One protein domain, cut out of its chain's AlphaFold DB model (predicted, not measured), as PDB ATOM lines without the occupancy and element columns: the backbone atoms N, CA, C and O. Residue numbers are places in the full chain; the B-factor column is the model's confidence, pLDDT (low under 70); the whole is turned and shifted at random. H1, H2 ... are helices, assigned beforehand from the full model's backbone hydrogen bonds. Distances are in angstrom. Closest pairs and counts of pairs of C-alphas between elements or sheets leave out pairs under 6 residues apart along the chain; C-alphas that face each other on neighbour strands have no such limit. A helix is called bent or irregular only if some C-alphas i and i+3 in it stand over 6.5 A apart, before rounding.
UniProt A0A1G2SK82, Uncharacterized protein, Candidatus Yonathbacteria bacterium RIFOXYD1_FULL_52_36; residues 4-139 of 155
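Overview. This is residues 4 to 139 of the 155 residues of an uncharacterized protein of Candidatus Yonathbacteria bacterium RIFOXYD1_FULL_52_36 (UniProt A0A1G2SK82). What is the shape? The long helix H3 is the spine of an elongated domain: H1, with residues 12 to 17, and H7 pack on its earlier part, and H4 crosses its later part. H6 packs on H4, while H2 lies toward one end of the whole and H5 toward the other. What is it made of? The printed part has 136 residues with seven named helices, H1 to H7 in chain order, and no named strand: all helix, compact, radius of gyration of the C-alphas 15.9 A, spans 49 by 28 by 22 A.

Arrangement. What do the first helices meet? H1, residues 4 to 17, touches H3, residues 47 to 71, at a shallow tilt of 26 degrees, the same way; the closest C-alphas, Lys 16 and Ala 53, are 4.8 A apart. H2, residues 30 to 41, is near H1 and close to but not clearly touching H3. What follows? H4, residues 89 to 100, touches H3 about perpendicular, at 77 degrees, closest C-alphas Gly 62 and Leu 95, 3.9 A. H5, residues 106 to 110, is close to but not clearly touching H4; H6, residues 120 to 126, touches H4, closest C-alphas Ala 96 and Ile 124, 4.8 A. H7, residues 129 to 139, touches H3 at a steep tilt of 64 degrees, opposite ways, closest C-alphas Arg 51 and Cys 133, 5.3 A. Are the backbones helical? Every O i to N i+4 pair is within hydrogen-bond range in H1 to H6, and 5 of 7 in H7, which is irregular: C-alphas 130 and 133 are 7.3 A apart.

Along the chain. Where are the ends? C-alpha 4 begins H1 at (147.005, 124.876, 126.242), and C-alpha 139 ends H7 at (152.288, 124.484, 150.279). How long are the longer helices? H3 measures 36.1 A, and H1 19.9 A.

Size, cuts and confidence. Which links are long? H1 to H2 and H3 to H4; the printed part has no cut. Where is confidence low? Residues 18 to 27, 72 to 88 and 115 to 117 are under 70.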
ATOM      1  N   GLN A   4     146.224 124.620 125.031       86.12
ATOM      2  CA  GLN A   4     147.005 124.876 126.242       86.12
ATOM      3  C   GLN A   4     146.530 126.146 126.964       86.12
ATOM      4  O   GLN A   4     146.360 126.112 128.181       86.12
ATOM      5  N   ASP A   5     146.221 127.223 126.231       86.94
ATOM      6  CA  ASP A   5     145.671 128.457 126.815       86.94
ATOM      7  C   ASP A   5     144.291 128.223 127.435       86.94
ATOM      8  O   ASP A   5     143.998 128.729 128.519       86.94
ATOM      9  N   CYS A   6     143.440 127.427 126.778       85.62
ATOM     10  CA  CYS A   6     142.128 127.058 127.312       85.62
ATOM     11  C   CYS A   6     142.254 126.303 128.641       85.62
ATOM     12  O   CYS A   6     141.566 126.642 129.605       85.62
ATOM     13  N   ILE A   7     143.150 125.310 128.704       83.69
ATOM     14  CA  ILE A   7     143.397 124.518 129.915       83.69
ATOM     15  C   ILE A   7     143.963 125.411 131.021       83.69
ATOM     16  O   ILE A   7     143.432 125.410 132.132       83.69
ATOM     17  N   ARG A   8     144.986 126.220 130.718       87.38
ATOM     18  CA  ARG A   8     145.585 127.166 131.670       87.38
ATOM     19  C   ARG A   8     144.529 128.099 132.260       87.38
ATOM     20  O   ARG A   8     144.434 128.216 133.477       87.38
ATOM     21  N   ASN A   9     143.703 128.719 131.420       87.56
ATOM     22  CA  ASN A   9     142.672 129.655 131.869       87.56
ATOM     23  C   ASN A   9     141.597 128.977 132.727       87.56
ATOM     24  O   ASN A   9     141.190 129.539 133.745       87.56
ATOM     25  N   ALA A  10     141.152 127.776 132.344       84.50
ATOM     26  CA  ALA A  10     140.169 127.017 133.112       84.50
ATOM     27  C   ALA A  10     140.710 126.640 134.497       84.50
ATOM     28  O   ALA A  10     140.050 126.889 135.503       84.50
ATOM     29  N   VAL A  11     141.937 126.121 134.564       84.00
ATOM     30  CA  VAL A  11     142.549 125.727 135.836       84.00
ATOM     31  C   VAL A  11     142.807 126.944 136.720       84.00
ATOM     32  O   VAL A  11     142.441 126.930 137.891       84.00
ATOM     33  N   LEU A  12     143.368 128.032 136.181       84.50
ATOM     34  CA  LEU A  12     143.608 129.242 136.974       84.50
ATOM     35  C   LEU A  12     142.319 129.871 137.489       84.50
ATOM     36  O   LEU A  12     142.324 130.440 138.578       84.50
ATOM     37  N   LYS A  13     141.214 129.763 136.746       85.38
ATOM     38  CA  LYS A  13     139.902 130.203 137.222       85.38
ATOM     39  C   LYS A  13     139.462 129.408 138.452       85.38
ATOM     40  O   LYS A  13     139.030 130.021 139.425       85.38
ATOM     41  N   GLU A  14     139.605 128.087 138.432       81.38
ATOM     42  CA  GLU A  14     139.242 127.238 139.572       81.38
ATOM     43  C   GLU A  14     140.186 127.441 140.765       81.38
ATOM     44  O   GLU A  14     139.716 127.626 141.886       81.38
ATOM     45  N   ILE A  15     141.501 127.553 140.536       79.31
ATOM     46  CA  ILE A  15     142.457 127.871 141.609       79.31
ATOM     47  C   ILE A  15     142.118 129.231 142.228       79.31
ATOM     48  O   ILE A  15     141.978 129.325 143.441       79.31
ATOM     49  N   LYS A  16     141.895 130.286 141.432       82.12
ATOM     50  CA  LYS A  16     141.493 131.612 141.947       82.12
ATOM     51  C   LYS A  16     140.177 131.565 142.722       82.12
ATOM     52  O   LYS A  16     139.989 132.322 143.673       82.12
ATOM     53  N   ARG A  17     139.254 130.688 142.321       74.38
ATOM     54  CA  ARG A  17     137.982 130.492 143.019       74.38
ATOM     55  C   ARG A  17     138.184 129.823 144.378       74.38
ATOM     56  O   ARG A  17     137.429 130.146 145.293       74.38
ATOM     57  N   GLY A  18     139.174 128.945 144.524       65.56
ATOM     58  CA  GLY A  18     139.263 128.046 145.674       65.56
ATOM     59  C   GLY A  18     138.109 127.037 145.649       65.56
ATOM     60  O   GLY A  18     136.992 127.365 145.234       65.56
ATOM     61  N   GLY A  19     138.379 125.793 146.037       56.38
ATOM     62  CA  GLY A  19     137.392 124.710 146.013       56.38
ATOM     63  C   GLY A  19     136.054 125.073 146.681       56.38
ATOM     64  O   GLY A  19     135.981 125.941 147.547       56.38
ATOM     65  N   HIS A  20     134.987 124.419 146.207       42.62
ATOM     66  CA  HIS A  20     133.557 124.526 146.550       42.62
ATOM     67  C   HIS A  20     133.125 125.574 147.605       42.62
ATOM     68  O   HIS A  20     133.495 125.484 148.767       42.62
ATOM     69  N   LEU A  21     132.222 126.471 147.174       34.34
ATOM     70  CA  LEU A  21     131.396 127.534 147.808       34.34
ATOM     71  C   LEU A  21     131.385 127.806 149.341       34.34
ATOM     72  O   LEU A  21     130.967 128.897 149.715       34.34
ATOM     73  N   LEU A  22     131.837 126.909 150.218       33.56
ATOM     74  CA  LEU A  22     131.974 127.101 151.672       33.56
ATOM     75  C   LEU A  22     133.387 126.799 152.215       33.56
ATOM     76  O   LEU A  22     133.607 126.852 153.423       33.56
ATOM     77  N   GLN A  23     134.359 126.499 151.354       48.53
ATOM     78  CA  GLN A  23     135.725 126.185 151.753       48.53
ATOM     79  C   GLN A  23     136.632 127.416 151.634       48.53
ATOM     80  O   GLN A  23     137.151 127.752 150.576       48.53
ATOM     81  N   ILE A  24     136.834 128.097 152.764       51.81
ATOM     82  CA  ILE A  24     137.798 129.197 152.973       51.81
ATOM     83  C   ILE A  24     139.236 128.631 153.023       51.81
ATOM     84  O   ILE A  24     140.060 129.020 153.842       51.81
ATOM     85  N   TRP A  25     139.545 127.623 152.208       55.22
ATOM     86  CA  TRP A  25     140.819 126.920 152.282       55.22
ATOM     87  C   TRP A  25     141.746 127.449 151.191       55.22
ATOM     88  O   TRP A  25     141.535 127.227 150.003       55.22
ATOM     89  N   LEU A  26     142.806 128.144 151.619       59.62
ATOM     90  CA  LEU A  26     143.945 128.552 150.784       59.62
ATOM     91  C   LEU A  26     144.782 127.356 150.306       59.62
ATOM     92  O   LEU A  26     145.801 127.535 149.643       59.62
ATOM     93  N   THR A  27     144.403 126.137 150.685       67.44
ATOM     94  CA  THR A  27     145.163 124.917 150.447       67.44
ATOM     95  C   THR A  27     144.294 123.916 149.685       67.44
ATOM     96  O   THR A  27     143.280 123.488 150.232       67.44
ATOM     97  N   PRO A  28     144.694 123.516 148.466       70.12
ATOM     98  CA  PRO A  28     144.044 122.461 147.710       70.12
ATOM     99  C   PRO A  28     144.170 121.110 148.417       70.12
ATOM    100  O   PRO A  28     145.090 120.900 149.230       70.12
ATOM    101  N   ASP A  29     143.279 120.188 148.070       75.56
ATOM    102  CA  ASP A  29     143.366 118.790 148.487       75.56
ATOM    103  C   ASP A  29     144.526 118.041 147.794       75.56
ATOM    104  O   ASP A  29     145.215 118.565 146.916       75.56
ATOM    105  N   ASP A  30     144.792 116.801 148.208       75.44
ATOM    106  CA  ASP A  30     145.925 116.015 147.700       75.44
ATOM    107  C   ASP A  30     145.840 115.732 146.188       75.44
ATOM    108  O   ASP A  30     146.873 115.666 145.505       75.44
ATOM    109  N   ALA A  31     144.627 115.561 145.655       73.50
ATOM    110  CA  ALA A  31     144.405 115.309 144.237       73.50
ATOM    111  C   ALA A  31     144.623 116.591 143.427       73.50
ATOM    112  O   ALA A  31     145.339 116.570 142.422       73.50
ATOM    113  N   GLU A  32     144.095 117.717 143.906       77.94
ATOM    114  CA  GLU A  32     144.298 119.045 143.331       77.94
ATOM    115  C   GLU A  32     145.782 119.432 143.336       77.94
ATOM    116  O   GLU A  32     146.304 119.864 142.309       77.94
ATOM    117  N   ARG A  33     146.506 119.203 144.441       80.00
ATOM    118  CA  ARG A  33     147.963 119.432 144.509       80.00
ATOM    119  C   ARG A  33     148.724 118.593 143.495       80.00
ATOM    120  O   ARG A  33     149.618 119.100 142.823       80.00
ATOM    121  N   THR A  34     148.355 117.320 143.355       81.50
ATOM    122  CA  THR A  34     148.973 116.420 142.370       81.50
ATOM    123  C   THR A  34     148.724 116.912 140.942       81.50
ATOM    124  O   THR A  34     149.642 116.907 140.123       81.50
ATOM    125  N   ALA A  35     147.508 117.375 140.644       82.25
ATOM    126  CA  ALA A  35     147.169 117.943 139.344       82.25
ATOM    127  C   ALA A  35     147.934 119.249 139.068       82.25
ATOM    128  O   ALA A  35     148.492 119.411 137.985       82.25
ATOM    129  N   ILE A  36     148.018 120.153 140.049       84.94
ATOM    130  CA  ILE A  36     148.770 121.411 139.947       84.94
ATOM    131  C   ILE A  36     150.259 121.136 139.695       84.94
ATOM    132  O   ILE A  36     150.825 121.692 138.755       84.94
ATOM    133  N   ASP A  37     150.882 120.246 140.472       86.31
ATOM    134  CA  ASP A  37     152.286 119.850 140.295       86.31
ATOM    135  C   ASP A  37     152.542 119.266 138.894       86.31
ATOM    136  O   ASP A  37     153.507 119.637 138.222       86.31
ATOM    137  N   ALA A  38     151.645 118.406 138.401       85.38
ATOM    138  CA  ALA A  38     151.741 117.861 137.050       85.38
ATOM    139  C   ALA A  38     151.649 118.956 135.972       85.38
ATOM    140  O   ALA A  38     152.476 118.980 135.062       85.38
ATOM    141  N   LEU A  39     150.691 119.884 136.090       88.19
ATOM    142  CA  LEU A  39     150.489 120.995 135.150       88.19
ATOM    143  C   LEU A  39     151.672 121.971 135.118       88.19
ATOM    144  O   LEU A  39     151.991 122.506 134.053       88.19
ATOM    145  N   VAL A  40     152.340 122.170 136.260       90.62
ATOM    146  CA  VAL A  40     153.589 122.940 136.341       90.62
ATOM    147  C   VAL A  40     154.722 122.219 135.616       90.62
ATOM    148  O   VAL A  40     155.413 122.824 134.798       90.62
ATOM    149  N   LYS A  41     154.889 120.913 135.851       90.94
ATOM    150  CA  LYS A  41     155.958 120.109 135.228       90.94
ATOM    151  C   LYS A  41     155.873 120.046 133.708       90.94
ATOM    152  O   LYS A  41     156.907 120.011 133.051       90.94
ATOM    153  N   ILE A  42     154.663 120.043 133.152       90.38
ATOM    154  CA  ILE A  42     154.448 120.046 131.696       90.38
ATOM    155  C   ILE A  42     154.374 121.459 131.096       90.38
ATOM    156  O   ILE A  42     154.119 121.601 129.902       90.38
ATOM    157  N   GLY A  43     154.580 122.505 131.903       91.06
ATOM    158  CA  GLY A  43     154.675 123.891 131.441       91.06
ATOM    159  C   GLY A  43     153.350 124.559 131.060       91.06
ATOM    160  O   GLY A  43     153.376 125.625 130.451       91.06
ATOM    161  N   ILE A  44     152.196 123.977 131.412       89.69
ATOM    162  CA  ILE A  44     150.884 124.612 131.176       89.69
ATOM    163  C   ILE A  44     150.648 125.756 132.170       89.69
ATOM    164  O   ILE A  44     150.046 126.772 131.820       89.69
ATOM    165  N   ILE A  45     151.126 125.599 133.407       88.69
ATOM    166  CA  ILE A  45     151.022 126.596 134.476       88.69
ATOM    167  C   ILE A  45     152.422 126.941 134.969       88.69
ATOM    168  O   ILE A  45     153.273 126.071 135.119       88.69
ATOM    169  N   THR A  46     152.673 128.215 135.249       92.69
ATOM    170  CA  THR A  46     153.937 128.676 135.828       92.69
ATOM    171  C   THR A  46     153.801 128.950 137.325       92.69
ATOM    172  O   THR A  46     152.714 129.218 137.834       92.69
ATOM    173  N   ILE A  47     154.927 128.984 138.044       91.94
ATOM    174  CA  ILE A  47     154.955 129.441 139.445       91.94
ATOM    175  C   ILE A  47     154.402 130.867 139.575       91.94
ATOM    176  O   ILE A  47     153.730 131.183 140.554       91.94
ATOM    177  N   LYS A  48     154.634 131.724 138.572       93.88
ATOM    178  CA  LYS A  48     154.068 133.076 138.533       93.88
ATOM    179  C   LYS A  48     152.538 133.038 138.513       93.88
ATOM    180  O   LYS A  48     151.919 133.743 139.302       93.88
ATOM    181  N   ASP A  49     151.945 132.185 137.681       90.50
ATOM    182  CA  ASP A  49     150.487 132.034 137.615       90.50
ATOM    183  C   ASP A  49     149.898 131.571 138.947       90.50
ATOM    184  O   ASP A  49     148.869 132.080 139.388       90.50
ATOM    185  N   LEU A  50     150.569 130.625 139.607       89.69
ATOM    186  CA  LEU A  50     150.149 130.142 140.919       89.69
ATOM    187  C   LEU A  50     150.241 131.241 141.978       89.69
ATOM    188  O   LEU A  50     149.330 131.379 142.789       89.69
ATOM    189  N   ARG A  51     151.292 132.069 141.951       91.75
ATOM    190  CA  ARG A  51     151.428 133.213 142.867       91.75
ATOM    191  C   ARG A  51     150.343 134.258 142.639       91.75
ATOM    192  O   ARG A  51     149.795 134.771 143.609       91.75
ATOM    193  N   GLU A  52     150.015 134.557 141.385       91.88
ATOM    194  CA  GLU A  52     148.895 135.446 141.056       91.88
ATOM    195  C   GLU A  52     147.569 134.859 141.550       91.88
ATOM    196  O   GLU A  52     146.773 135.563 142.167       91.88
ATOM    197  N   ALA A  53     147.344 133.559 141.339       88.44
ATOM    198  CA  ALA A  53     146.141 132.889 141.809       88.44
ATOM    199  C   ALA A  53     146.029 132.889 143.343       88.44
ATOM    200  O   ALA A  53     144.960 133.187 143.873       88.44
ATOM    201  N   ALA A  54     147.132 132.633 144.052       88.56
ATOM    202  CA  ALA A  54     147.199 132.729 145.507       88.56
ATOM    203  C   ALA A  54     146.882 134.153 145.983       88.56
ATOM    204  O   ALA A  54     146.117 134.332 146.926       88.56
ATOM    205  N   GLY A  55     147.413 135.175 145.304       91.06
ATOM    206  CA  GLY A  55     147.133 136.573 145.629       91.06
ATOM    207  C   GLY A  55     145.651 136.922 145.518       91.06
ATOM    208  O   GLY A  55     145.107 137.573 146.407       91.06
ATOM    209  N   GLU A  56     144.974 136.453 144.471       90.75
ATOM    210  CA  GLU A  56     143.526 136.641 144.321       90.75
ATOM    211  C   GLU A  56     142.725 135.918 145.412       90.75
ATOM    212  O   GLU A  56     141.771 136.485 145.954       90.75
ATOM    213  N   GLN A  57     143.140 134.710 145.807       87.00
ATOM    214  CA  GLN A  57     142.523 134.023 146.942       87.00
ATOM    215  C   GLN A  57     142.690 134.819 148.242       87.00
ATOM    216  O   GLN A  57     141.705 135.056 148.939       87.00
ATOM    217  N   TRP A  58     143.904 135.286 148.554       89.75
ATOM    218  CA  TRP A  58     144.171 136.078 149.757       89.75
ATOM    219  C   TRP A  58     143.346 137.371 149.798       89.75
ATOM    220  O   TRP A  58     142.747 137.670 150.830       89.75
ATOM    221  N   LYS A  59     143.232 138.101 148.677       91.62
ATOM    222  CA  LYS A  59     142.362 139.293 148.576       91.62
ATOM    223  C   LYS A  59     140.906 138.956 148.887       91.62
ATOM    224  O   LYS A  59     140.258 139.657 149.663       91.62
ATOM    225  N   ARG A  60     140.389 137.865 148.311       87.75
ATOM    226  CA  ARG A  60     139.008 137.423 148.537       87.75
ATOM    227  C   ARG A  60     138.771 137.004 149.986       87.75
ATOM    228  O   ARG A  60     137.757 137.390 150.564       87.75
ATOM    229  N   VAL A  61     139.676 136.221 150.575       84.88
ATOM    230  CA  VAL A  61     139.571 135.810 151.982       84.88
ATOM    231  C   VAL A  61     139.662 137.032 152.895       84.88
ATOM    232  O   VAL A  61     138.884 137.136 153.840       84.88
ATOM    233  N   GLY A  62     140.515 138.010 152.584       87.81
ATOM    234  CA  GLY A  62     140.586 139.275 153.318       87.81
ATOM    235  C   GLY A  62     139.284 140.074 153.245       87.81
ATOM    236  O   GLY A  62     138.780 140.521 154.276       87.81
ATOM    237  N   ARG A  63     138.667 140.174 152.059       89.06
ATOM    238  CA  ARG A  63     137.342 140.795 151.889       89.06
ATOM    239  C   ARG A  63     136.271 140.089 152.718       89.06
ATOM    240  O   ARG A  63     135.514 140.743 153.429       89.06
ATOM    241  N   PHE A  64     136.241 138.760 152.667       85.75
ATOM    242  CA  PHE A  64     135.330 137.958 153.480       85.75
ATOM    243  C   PHE A  64     135.561 138.185 154.982       85.75
ATOM    244  O   PHE A  64     134.604 138.365 155.732       85.75
ATOM    245  N   SER A  65     136.824 138.260 155.412       81.62
ATOM    246  CA  SER A  65     137.206 138.548 156.804       81.62
ATOM    247  C   SER A  65     136.628 139.886 157.274       81.62
ATOM    248  O   SER A  65     136.029 139.963 158.345       81.62
ATOM    249  N   TYR A  66     136.741 140.928 156.445       85.00
ATOM    250  CA  TYR A  66     136.152 142.241 156.712       85.00
ATOM    251  C   TYR A  66     134.617 142.203 156.768       85.00
ATOM    252  O   TYR A  66     134.001 142.806 157.646       85.00
ATOM    253  N   GLU A  67     133.965 141.482 155.858       84.19
ATOM    254  CA  GLU A  67     132.504 141.381 155.856       84.19
ATOM    255  C   GLU A  67     131.971 140.672 157.100       84.19
ATOM    256  O   GLU A  67     130.957 141.101 157.662       84.19
ATOM    257  N   VAL A  68     132.663 139.629 157.558       76.81
ATOM    258  CA  VAL A  68     132.340 138.951 158.815       76.81
ATOM    259  C   VAL A  68     132.564 139.886 160.004       76.81
ATOM    260  O   VAL A  68     131.652 140.042 160.814       76.81
ATOM    261  N   HIS A  69     133.701 140.586 160.066       71.81
ATOM    262  CA  HIS A  69     133.974 141.603 161.091       71.81
ATOM    263  C   HIS A  69     132.854 142.634 161.215       71.81
ATOM    264  O   HIS A  69     132.364 142.919 162.307       71.81
ATOM    265  N   ARG A  70     132.430 143.180 160.070       76.12
ATOM    266  CA  ARG A  70     131.398 144.210 160.000       76.12
ATOM    267  C   ARG A  70     130.052 143.688 160.496       76.12
ATOM    268  O   ARG A  70     129.361 144.395 161.221       76.12
ATOM    269  N   ARG A  71     129.673 142.463 160.114       74.31
ATOM    270  CA  ARG A  71     128.415 141.833 160.558       74.31
ATOM    271  C   ARG A  71     128.406 141.534 162.056       74.31
ATOM    272  O   ARG A  71     127.341 141.569 162.657       74.31
ATOM    273  N   LEU A  72     129.571 141.266 162.639       67.69
ATOM    274  CA  LEU A  72     129.732 140.957 164.060       67.69
ATOM    275  C   LEU A  72     130.032 142.188 164.930       67.69
ATOM    276  O   LEU A  72     130.393 142.041 166.089       67.69
ATOM    277  N   GLY A  73     129.876 143.406 164.399       64.19
ATOM    278  CA  GLY A  73     129.959 144.628 165.205       64.19
ATOM    279  C   GLY A  73     131.377 145.108 165.528       64.19
ATOM    280  O   GLY A  73     131.541 145.930 166.423       64.19
ATOM    281  N   GLY A  74     132.396 144.665 164.786       56.31
ATOM    282  CA  GLY A  74     133.748 145.216 164.914       56.31
ATOM    283  C   GLY A  74     134.677 144.473 165.880       56.31
ATOM    284  O   GLY A  74     135.744 144.983 166.210       56.31
ATOM    285  N   GLU A  75     134.333 143.255 166.299       51.41
ATOM    286  CA  GLU A  75     135.210 142.393 167.100       51.41
ATOM    287  C   GLU A  75     135.821 141.288 166.221       51.41
ATOM    288  O   GLU A  75     135.380 140.145 166.213       51.41
ATOM    289  N   LEU A  76     136.858 141.619 165.438       50.84
ATOM    290  CA  LEU A  76     137.712 140.591 164.799       50.84
ATOM    291  C   LEU A  76     138.652 139.933 165.814       50.84
ATOM    292  O   LEU A  76     139.218 138.882 165.542       50.84
ATOM    293  N   CYS A  77     138.820 140.566 166.977       43.75
ATOM    294  CA  CYS A  77     139.807 140.228 167.994       43.75
ATOM    295  C   CYS A  77     139.535 138.889 168.697       43.75
ATOM    296  O   CYS A  77     140.405 138.403 169.416       43.75
ATOM    297  N   HIS A  78     138.339 138.313 168.522       40.41
ATOM    298  CA  HIS A  78     137.866 137.163 169.301       40.41
ATOM    299  C   HIS A  78     137.144 136.095 168.476       40.41
ATOM    300  O   HIS A  78     136.473 135.234 169.047       40.41
ATOM    301  N   LEU A  79     137.264 136.119 167.146       41.09
ATOM    302  CA  LEU A  79     136.725 135.049 166.311       41.09
ATOM    303  C   LEU A  79     137.591 133.803 166.446       41.09
ATOM    304  O   LEU A  79     138.344 133.507 165.538       41.09
ATOM    305  N   ASN A  80     137.434 133.080 167.558       39.94
ATOM    306  CA  ASN A  80     138.048 131.785 167.814       39.94
ATOM    307  C   ASN A  80     137.381 130.742 166.907       39.94
ATOM    308  O   ASN A  80     136.531 129.944 167.324       39.94
ATOM    309  N   TRP A  81     137.689 130.811 165.616       42.62
ATOM    310  CA  TRP A  81     137.264 129.801 164.671       42.62
ATOM    311  C   TRP A  81     138.146 128.587 164.928       42.62
ATOM    312  O   TRP A  81     139.295 128.525 164.504       42.62
ATOM    313  N   ASN A  82     137.597 127.586 165.618       36.31
ATOM    314  CA  ASN A  82     138.185 126.250 165.694       36.31
ATOM    315  C   ASN A  82     138.163 125.598 164.299       36.31
ATOM    316  O   ASN A  82     137.386 124.689 164.012       36.31
ATOM    317  N   LEU A  83     139.006 126.104 163.402       39.75
ATOM    318  CA  LEU A  83     139.320 125.516 162.117       39.75
ATOM    319  C   LEU A  83     140.573 124.660 162.302       39.75
ATOM    320  O   LEU A  83     141.542 125.119 162.913       39.75
ATOM    321  N   PRO A  84     140.598 123.437 161.755       36.44
ATOM    322  CA  PRO A  84     141.624 122.443 162.065       36.44
ATOM    323  C   PRO A  84     143.066 122.809 161.652       36.44
ATOM    324  O   PRO A  84     143.947 121.988 161.868       36.44
ATOM    325  N   ASN A  85     143.334 124.012 161.109       41.09
ATOM    326  CA  ASN A  85     144.677 124.508 160.760       41.09
ATOM    327  C   ASN A  85     144.899 126.030 161.011       41.09
ATOM    328  O   ASN A  85     145.600 126.670 160.233       41.09
ATOM    329  N   GLY A  86     144.337 126.622 162.075       46.00
ATOM    330  CA  GLY A  86     144.648 128.008 162.489       46.00
ATOM    331  C   GLY A  86     143.628 129.038 161.994       46.00
ATOM    332  O   GLY A  86     143.815 129.679 160.958       46.00
ATOM    333  N   GLY A  87     142.525 129.162 162.736       54.62
ATOM    334  CA  GLY A  87     141.339 129.909 162.320       54.62
ATOM    335  C   GLY A  87     141.341 131.416 162.564       54.62
ATOM    336  O   GLY A  87     140.462 132.074 162.025       54.62
ATOM    337  N   ASP A  88     142.339 131.980 163.246       63.53
ATOM    338  CA  ASP A  88     142.356 133.423 163.552       63.53
ATOM    339  C   ASP A  88     143.493 134.121 162.790       63.53
ATOM    340  O   ASP A  88     143.293 135.117 162.093       63.53
ATOM    341  N   GLU A  89     144.698 133.546 162.831       73.75
ATOM    342  CA  GLU A  89     145.892 134.141 162.222       73.75
ATOM    343  C   GLU A  89     145.825 134.176 160.688       73.75
ATOM    344  O   GLU A  89     146.256 135.151 160.077       73.75
ATOM    345  N   THR A  90     145.218 133.164 160.059       77.00
ATOM    346  CA  THR A  90     145.038 133.121 158.600       77.00
ATOM    347  C   THR A  90     144.093 134.223 158.117       77.00
ATOM    348  O   THR A  90     144.369 134.871 157.112       77.00
ATOM    349  N   PHE A  91     142.999 134.488 158.837       79.06
ATOM    350  CA  PHE A  91     142.055 135.549 158.469       79.06
ATOM    351  C   PHE A  91     142.659 136.935 158.692       79.06
ATOM    352  O   PHE A  91     142.516 137.808 157.838       79.06
ATOM    353  N   LEU A  92     143.403 137.125 159.785       81.75
ATOM    354  CA  LEU A  92     144.134 138.370 160.024       81.75
ATOM    355  C   LEU A  92     145.227 138.597 158.970       81.75
ATOM    356  O   LEU A  92     145.337 139.701 158.442       81.75
ATOM    357  N   ALA A  93     145.971 137.556 158.590       85.94
ATOM    358  CA  ALA A  93     146.944 137.628 157.502       85.94
ATOM    359  C   ALA A  93     146.275 137.934 156.151       85.94
ATOM    360  O   ALA A  93     146.813 138.710 155.361       85.94
ATOM    361  N   ALA A  94     145.083 137.389 155.896       88.38
ATOM    362  CA  ALA A  94     144.318 137.675 154.687       88.38
ATOM    363  C   ALA A  94     143.790 139.107 154.653       88.38
ATOM    364  O   ALA A  94     143.862 139.765 153.616       88.38
ATOM    365  N   LEU A  95     143.294 139.608 155.785       88.81
ATOM    366  CA  LEU A  95     142.881 140.999 155.925       88.81
ATOM    367  C   LEU A  95     144.071 141.942 155.715       88.81
ATOM    368  O   LEU A  95     143.961 142.893 154.945       88.81
ATOM    369  N   ALA A  96     145.217 141.641 156.330       91.06
ATOM    370  CA  ALA A  96     146.457 142.387 156.141       91.06
ATOM    371  C   ALA A  96     146.895 142.388 154.670       91.06
ATOM    372  O   ALA A  96     147.250 143.433 154.130       91.06
ATOM    373  N   TYR A  97     146.828 141.237 153.997       94.25
ATOM    374  CA  TYR A  97     147.137 141.132 152.574       94.25
ATOM    375  C   TYR A  97     146.182 141.983 151.729       94.25
ATOM    376  O   TYR A  97     146.621 142.768 150.895       94.25
ATOM    377  N   ALA A  98     144.874 141.886 151.961       93.81
ATOM    378  CA  ALA A  98     143.883 142.672 151.233       93.81
ATOM    379  C   ALA A  98     144.071 144.192 151.429       93.81
ATOM    380  O   ALA A  98     143.980 144.938 150.454       93.81
ATOM    381  N   LEU A  99     144.411 144.638 152.645       92.88
ATOM    382  CA  LEU A  99     144.766 146.033 152.936       92.88
ATOM    383  C   LEU A  99     146.026 146.473 152.182       92.88
ATOM    384  O   LEU A  99     146.012 147.487 151.488       92.88
ATOM    385  N   ALA A 100     147.096 145.676 152.240       95.06
ATOM    386  CA  ALA A 100     148.352 145.961 151.541       95.06
ATOM    387  C   ALA A 100     148.195 146.048 150.012       95.06
ATOM    388  O   ALA A 100     149.027 146.642 149.330       95.06
ATOM    389  N   HIS A 101     147.135 145.444 149.475       95.75
ATOM    390  CA  HIS A 101     146.841 145.385 148.049       95.75
ATOM    391  C   HIS A 101     145.636 146.242 147.624       95.75
ATOM    392  O   HIS A 101     145.144 146.056 146.510       95.75
ATOM    393  N   GLY A 102     145.176 147.172 148.471       94.00
ATOM    394  CA  GLY A 102     144.174 148.182 148.104       94.00
ATOM    395  C   GLY A 102     142.801 147.607 147.747       94.00
ATOM    396  O   GLY A 102     142.139 148.093 146.835       94.00
ATOM    397  N   VAL A 103     142.388 146.528 148.416       95.00
ATOM    398  CA  VAL A 103     141.086 145.875 148.172       95.00
ATOM    399  C   VAL A 103     139.911 146.678 148.746       95.00
ATOM    400  O   VAL A 103     138.773 146.495 148.313       95.00
ATOM    401  N   PHE A 104     140.168 147.531 149.734       92.62
ATOM    402  CA  PHE A 104     139.153 148.279 150.473       92.62
ATOM    403  C   PHE A 104     139.144 149.751 150.067       92.62
ATOM    404  O   PHE A 104     140.161 150.289 149.633       92.62
ATOM    405  N   THR A 105     137.995 150.404 150.218       92.81
ATOM    406  CA  THR A 105     137.900 151.865 150.083       92.81
ATOM    407  C   THR A 105     138.393 152.567 151.349       92.81
ATOM    408  O   THR A 105     138.366 151.979 152.429       92.81
ATOM    409  N   ASP A 106     138.746 153.852 151.256       89.81
ATOM    410  CA  ASP A 106     139.141 154.660 152.424       89.81
ATOM    411  C   ASP A 106     138.075 154.639 153.539       89.81
ATOM    412  O   ASP A 106     138.392 154.568 154.728       89.81
ATOM    413  N   GLU A 107     136.790 154.643 153.164       89.31
ATOM    414  CA  GLU A 107     135.676 154.527 154.110       89.31
ATOM    415  C   GLU A 107     135.668 153.159 154.807       89.31
ATOM    416  O   GLU A 107     135.485 153.082 156.024       89.31
ATOM    417  N   GLU A 108     135.870 152.073 154.060       89.00
ATOM    418  CA  GLU A 108     135.928 150.725 154.623       89.00
ATOM    419  C   GLU A 108     137.123 150.564 155.562       89.00
ATOM    420  O   GLU A 108     136.947 150.035 156.663       89.00
ATOM    421  N   GLU A 109     138.292 151.070 155.165       87.81
ATOM    422  CA  GLU A 109     139.509 151.058 155.976       87.81
ATOM    423  C   GLU A 109     139.345 151.861 157.270       87.81
ATOM    424  O   GLU A 109     139.730 151.378 158.333       87.81
ATOM    425  N   SER A 110     138.699 153.033 157.220       84.00
ATOM    426  CA  SER A 110     138.449 153.870 158.408       84.00
ATOM    427  C   SER A 110     137.599 153.181 159.487       84.00
ATOM    428  O   SER A 110     137.633 153.562 160.658       84.00
ATOM    429  N   ARG A 111     136.825 152.156 159.103       82.06
ATOM    430  CA  ARG A 111     135.980 151.365 160.010       82.06
ATOM    431  C   ARG A 111     136.719 150.194 160.644       82.06
ATOM    432  O   ARG A 111     136.193 149.608 161.592       82.06
ATOM    433  N   ILE A 112     137.893 149.830 160.130       80.31
ATOM    434  CA  ILE A 112     138.696 148.742 160.682       80.31
ATOM    435  C   ILE A 112     139.388 149.256 161.937       80.31
ATOM    436  O   ILE A 112     140.195 150.182 161.899       80.31
ATOM    437  N   LYS A 113     139.073 148.627 163.067       75.56
ATOM    438  CA  LYS A 113     139.750 148.893 164.332       75.56
ATOM    439  C   LYS A 113     140.869 147.880 164.513       75.56
ATOM    440  O   LYS A 113     140.618 146.678 164.573       75.56
ATOM    441  N   PHE A 114     142.093 148.375 164.615       75.62
ATOM    442  CA  PHE A 114     143.259 147.562 164.933       75.62
ATOM    443  C   PHE A 114     143.430 147.504 166.460       75.62
ATOM    444  O   PHE A 114     143.271 148.507 167.157       75.62
ATOM    445  N   GLY A 115     143.678 146.308 166.997       67.56
ATOM    446  CA  GLY A 115     143.902 146.111 168.433       67.56
ATOM    447  C   GLY A 115     145.276 146.616 168.884       67.56
ATOM    448  O   GLY A 115     146.126 146.932 168.063       67.56
ATOM    449  N   ASN A 116     145.513 146.664 170.198       69.00
ATOM    450  CA  ASN A 116     146.839 146.911 170.795       69.00
ATOM    451  C   ASN A 116     147.549 148.218 170.376       69.00
ATOM    452  O   ASN A 116     148.765 148.318 170.506       69.00
ATOM    453  N   GLY A 117     146.808 149.221 169.893       67.38
ATOM    454  CA  GLY A 117     147.392 150.477 169.407       67.38
ATOM    455  C   GLY A 117     148.063 150.366 168.035       67.38
ATOM    456  O   GLY A 117     148.800 151.274 167.654       67.38
ATOM    457  N   ASP A 118     147.820 149.278 167.299       76.38
ATOM    458  CA  ASP A 118     148.332 149.112 165.943       76.38
ATOM    459  C   ASP A 118     147.745 150.153 164.975       76.38
ATOM    460  O   ASP A 118     146.594 150.582 165.071       76.38
ATOM    461  N   THR A 119     148.558 150.530 163.993       86.50
ATOM    462  CA  THR A 119     148.135 151.255 162.792       86.50
ATOM    463  C   THR A 119     147.887 150.256 161.662       86.50
ATOM    464  O   THR A 119     148.316 149.104 161.739       86.50
ATOM    465  N   LYS A 120     147.258 150.699 160.565       85.94
ATOM    466  CA  LYS A 120     147.152 149.887 159.341       85.94
ATOM    467  C   LYS A 120     148.522 149.357 158.904       85.94
ATOM    468  O   LYS A 120     148.663 148.169 158.620       85.94
ATOM    469  N   ASP A 121     149.532 150.220 158.905       89.56
ATOM    470  CA  ASP A 121     150.867 149.878 158.422       89.56
ATOM    471  C   ASP A 121     151.590 148.908 159.365       89.56
ATOM    472  O   ASP A 121     152.191 147.941 158.895       89.56
ATOM    473  N   SER A 122     151.485 149.092 160.690       88.44
ATOM    474  CA  SER A 122     152.071 148.144 161.655       88.44
ATOM    475  C   SER A 122     151.370 146.786 161.616       88.44
ATOM    476  O   SER A 122     152.038 145.750 161.662       88.44
ATOM    477  N   PHE A 123     150.047 146.774 161.429       87.12
ATOM    478  CA  PHE A 123     149.274 145.552 161.237       87.12
ATOM    479  C   PHE A 123     149.711 144.799 159.972       87.12
ATOM    480  O   PHE A 123     150.007 143.604 160.038       87.12
ATOM    481  N   ILE A 124     149.829 145.489 158.830       89.94
ATOM    482  CA  ILE A 124     150.322 144.896 157.575       89.94
ATOM    483  C   ILE A 124     151.736 144.335 157.756       89.94
ATOM    484  O   ILE A 124     152.002 143.193 157.368       89.94
ATOM    485  N   ALA A 125     152.634 145.114 158.367       88.50
ATOM    486  CA  ALA A 125     154.022 144.720 158.581       88.50
ATOM    487  C   ALA A 125     154.136 143.443 159.429       88.50
ATOM    488  O   ALA A 125     154.895 142.536 159.079       88.50
ATOM    489  N   ARG A 126     153.328 143.320 160.492       85.81
ATOM    490  CA  ARG A 126     153.315 142.149 161.385       85.81
ATOM    491  C   ARG A 126     152.986 140.844 160.661       85.81
ATOM    492  O   ARG A 126     153.500 139.791 161.028       85.81
ATOM    493  N   HIS A 127     152.141 140.902 159.635       85.31
ATOM    494  CA  HIS A 127     151.661 139.719 158.920       85.31
ATOM    495  C   HIS A 127     152.516 139.322 157.705       85.31
ATOM    496  O   HIS A 127     152.187 138.349 157.027       85.31
ATOM    497  N   ASN A 128     153.627 140.026 157.445       84.25
ATOM    498  CA  ASN A 128     154.617 139.694 156.410       84.25
ATOM    499  C   ASN A 128     153.989 139.322 155.047       84.25
ATOM    500  O   ASN A 128     154.291 138.285 154.438       84.25
ATOM    501  N   THR A 129     153.085 140.185 154.574       86.69
ATOM    502  CA  THR A 129     152.221 139.948 153.406       86.69
ATOM    503  C   THR A 129     152.998 139.634 152.123       86.69
ATOM    504  O   THR A 129     152.532 138.843 151.302       86.69
ATOM    505  N   GLY A 130     154.225 140.153 151.987       87.62
ATOM    506  CA  GLY A 130     155.093 139.939 150.824       87.62
ATOM    507  C   GLY A 130     155.512 138.483 150.579       87.62
ATOM    508  O   GLY A 130     155.864 138.130 149.455       87.62
ATOM    509  N   THR A 131     155.440 137.615 151.595       88.31
ATOM    510  CA  THR A 131     155.814 136.191 151.469       88.31
ATOM    511  C   THR A 131     154.617 135.246 151.383       88.31
ATOM    512  O   THR A 131     154.795 134.081 151.028       88.31
ATOM    513  N   LEU A 132     153.399 135.727 151.661       87.88
ATOM    514  CA  LEU A 132     152.212 134.876 151.795       87.88
ATOM    515  C   LEU A 132     151.919 134.083 150.522       87.88
ATOM    516  O   LEU A 132     151.761 132.869 150.589       87.88
ATOM    517  N   CYS A 133     151.942 134.727 149.353       89.88
ATOM    518  CA  CYS A 133     151.702 134.033 148.085       89.88
ATOM    519  C   CYS A 133     152.741 132.946 147.806       89.88
ATOM    520  O   CYS A 133     152.378 131.868 147.350       89.88
ATOM    521  N   GLN A 134     154.023 133.210 148.081       90.75
ATOM    522  CA  GLN A 134     155.070 132.212 147.864       90.75
ATOM    523  C   GLN A 134     154.878 131.023 148.807       90.75
ATOM    524  O   GLN A 134     154.823 129.894 148.339       90.75
ATOM    525  N   ARG A 135     154.660 131.275 150.105       86.56
ATOM    526  CA  ARG A 135     154.406 130.225 151.104       86.56
ATOM    527  C   ARG A 135     153.182 129.377 150.759       86.56
ATOM    528  O   ARG A 135     153.201 128.164 150.947       86.56
ATOM    529  N   THR A 136     152.123 130.004 150.249       86.56
ATOM    530  CA  THR A 136     150.926 129.307 149.774       86.56
ATOM    531  C   THR A 136     151.258 128.387 148.597       86.56
ATOM    532  O   THR A 136     150.929 127.205 148.647       86.56
ATOM    533  N   VAL A 137     151.970 128.890 147.581       87.69
ATOM    534  CA  VAL A 137     152.392 128.085 146.421       87.69
ATOM    535  C   VAL A 137     153.327 126.947 146.829       87.69
ATOM    536  O   VAL A 137     153.146 125.822 146.369       87.69
ATOM    537  N   ASP A 138     154.266 127.196 147.739       87.44
ATOM    538  CA  ASP A 138     155.136 126.155 148.289       87.44
ATOM    539  C   ASP A 138     154.296 125.055 148.955       87.44
ATOM    540  O   ASP A 138     154.542 123.868 148.743       87.44
ATOM    541  N   GLY A 139     153.242 125.425 149.689       82.69
ATOM    542  CA  GLY A 139     152.288 124.484 150.279       82.69
ATOM    543  C   GLY A 139     151.477 123.680 149.255       82.69
ATOM    544  O   GLY A 139     151.146 122.523 149.517       82.69
TER     545      GLY A 139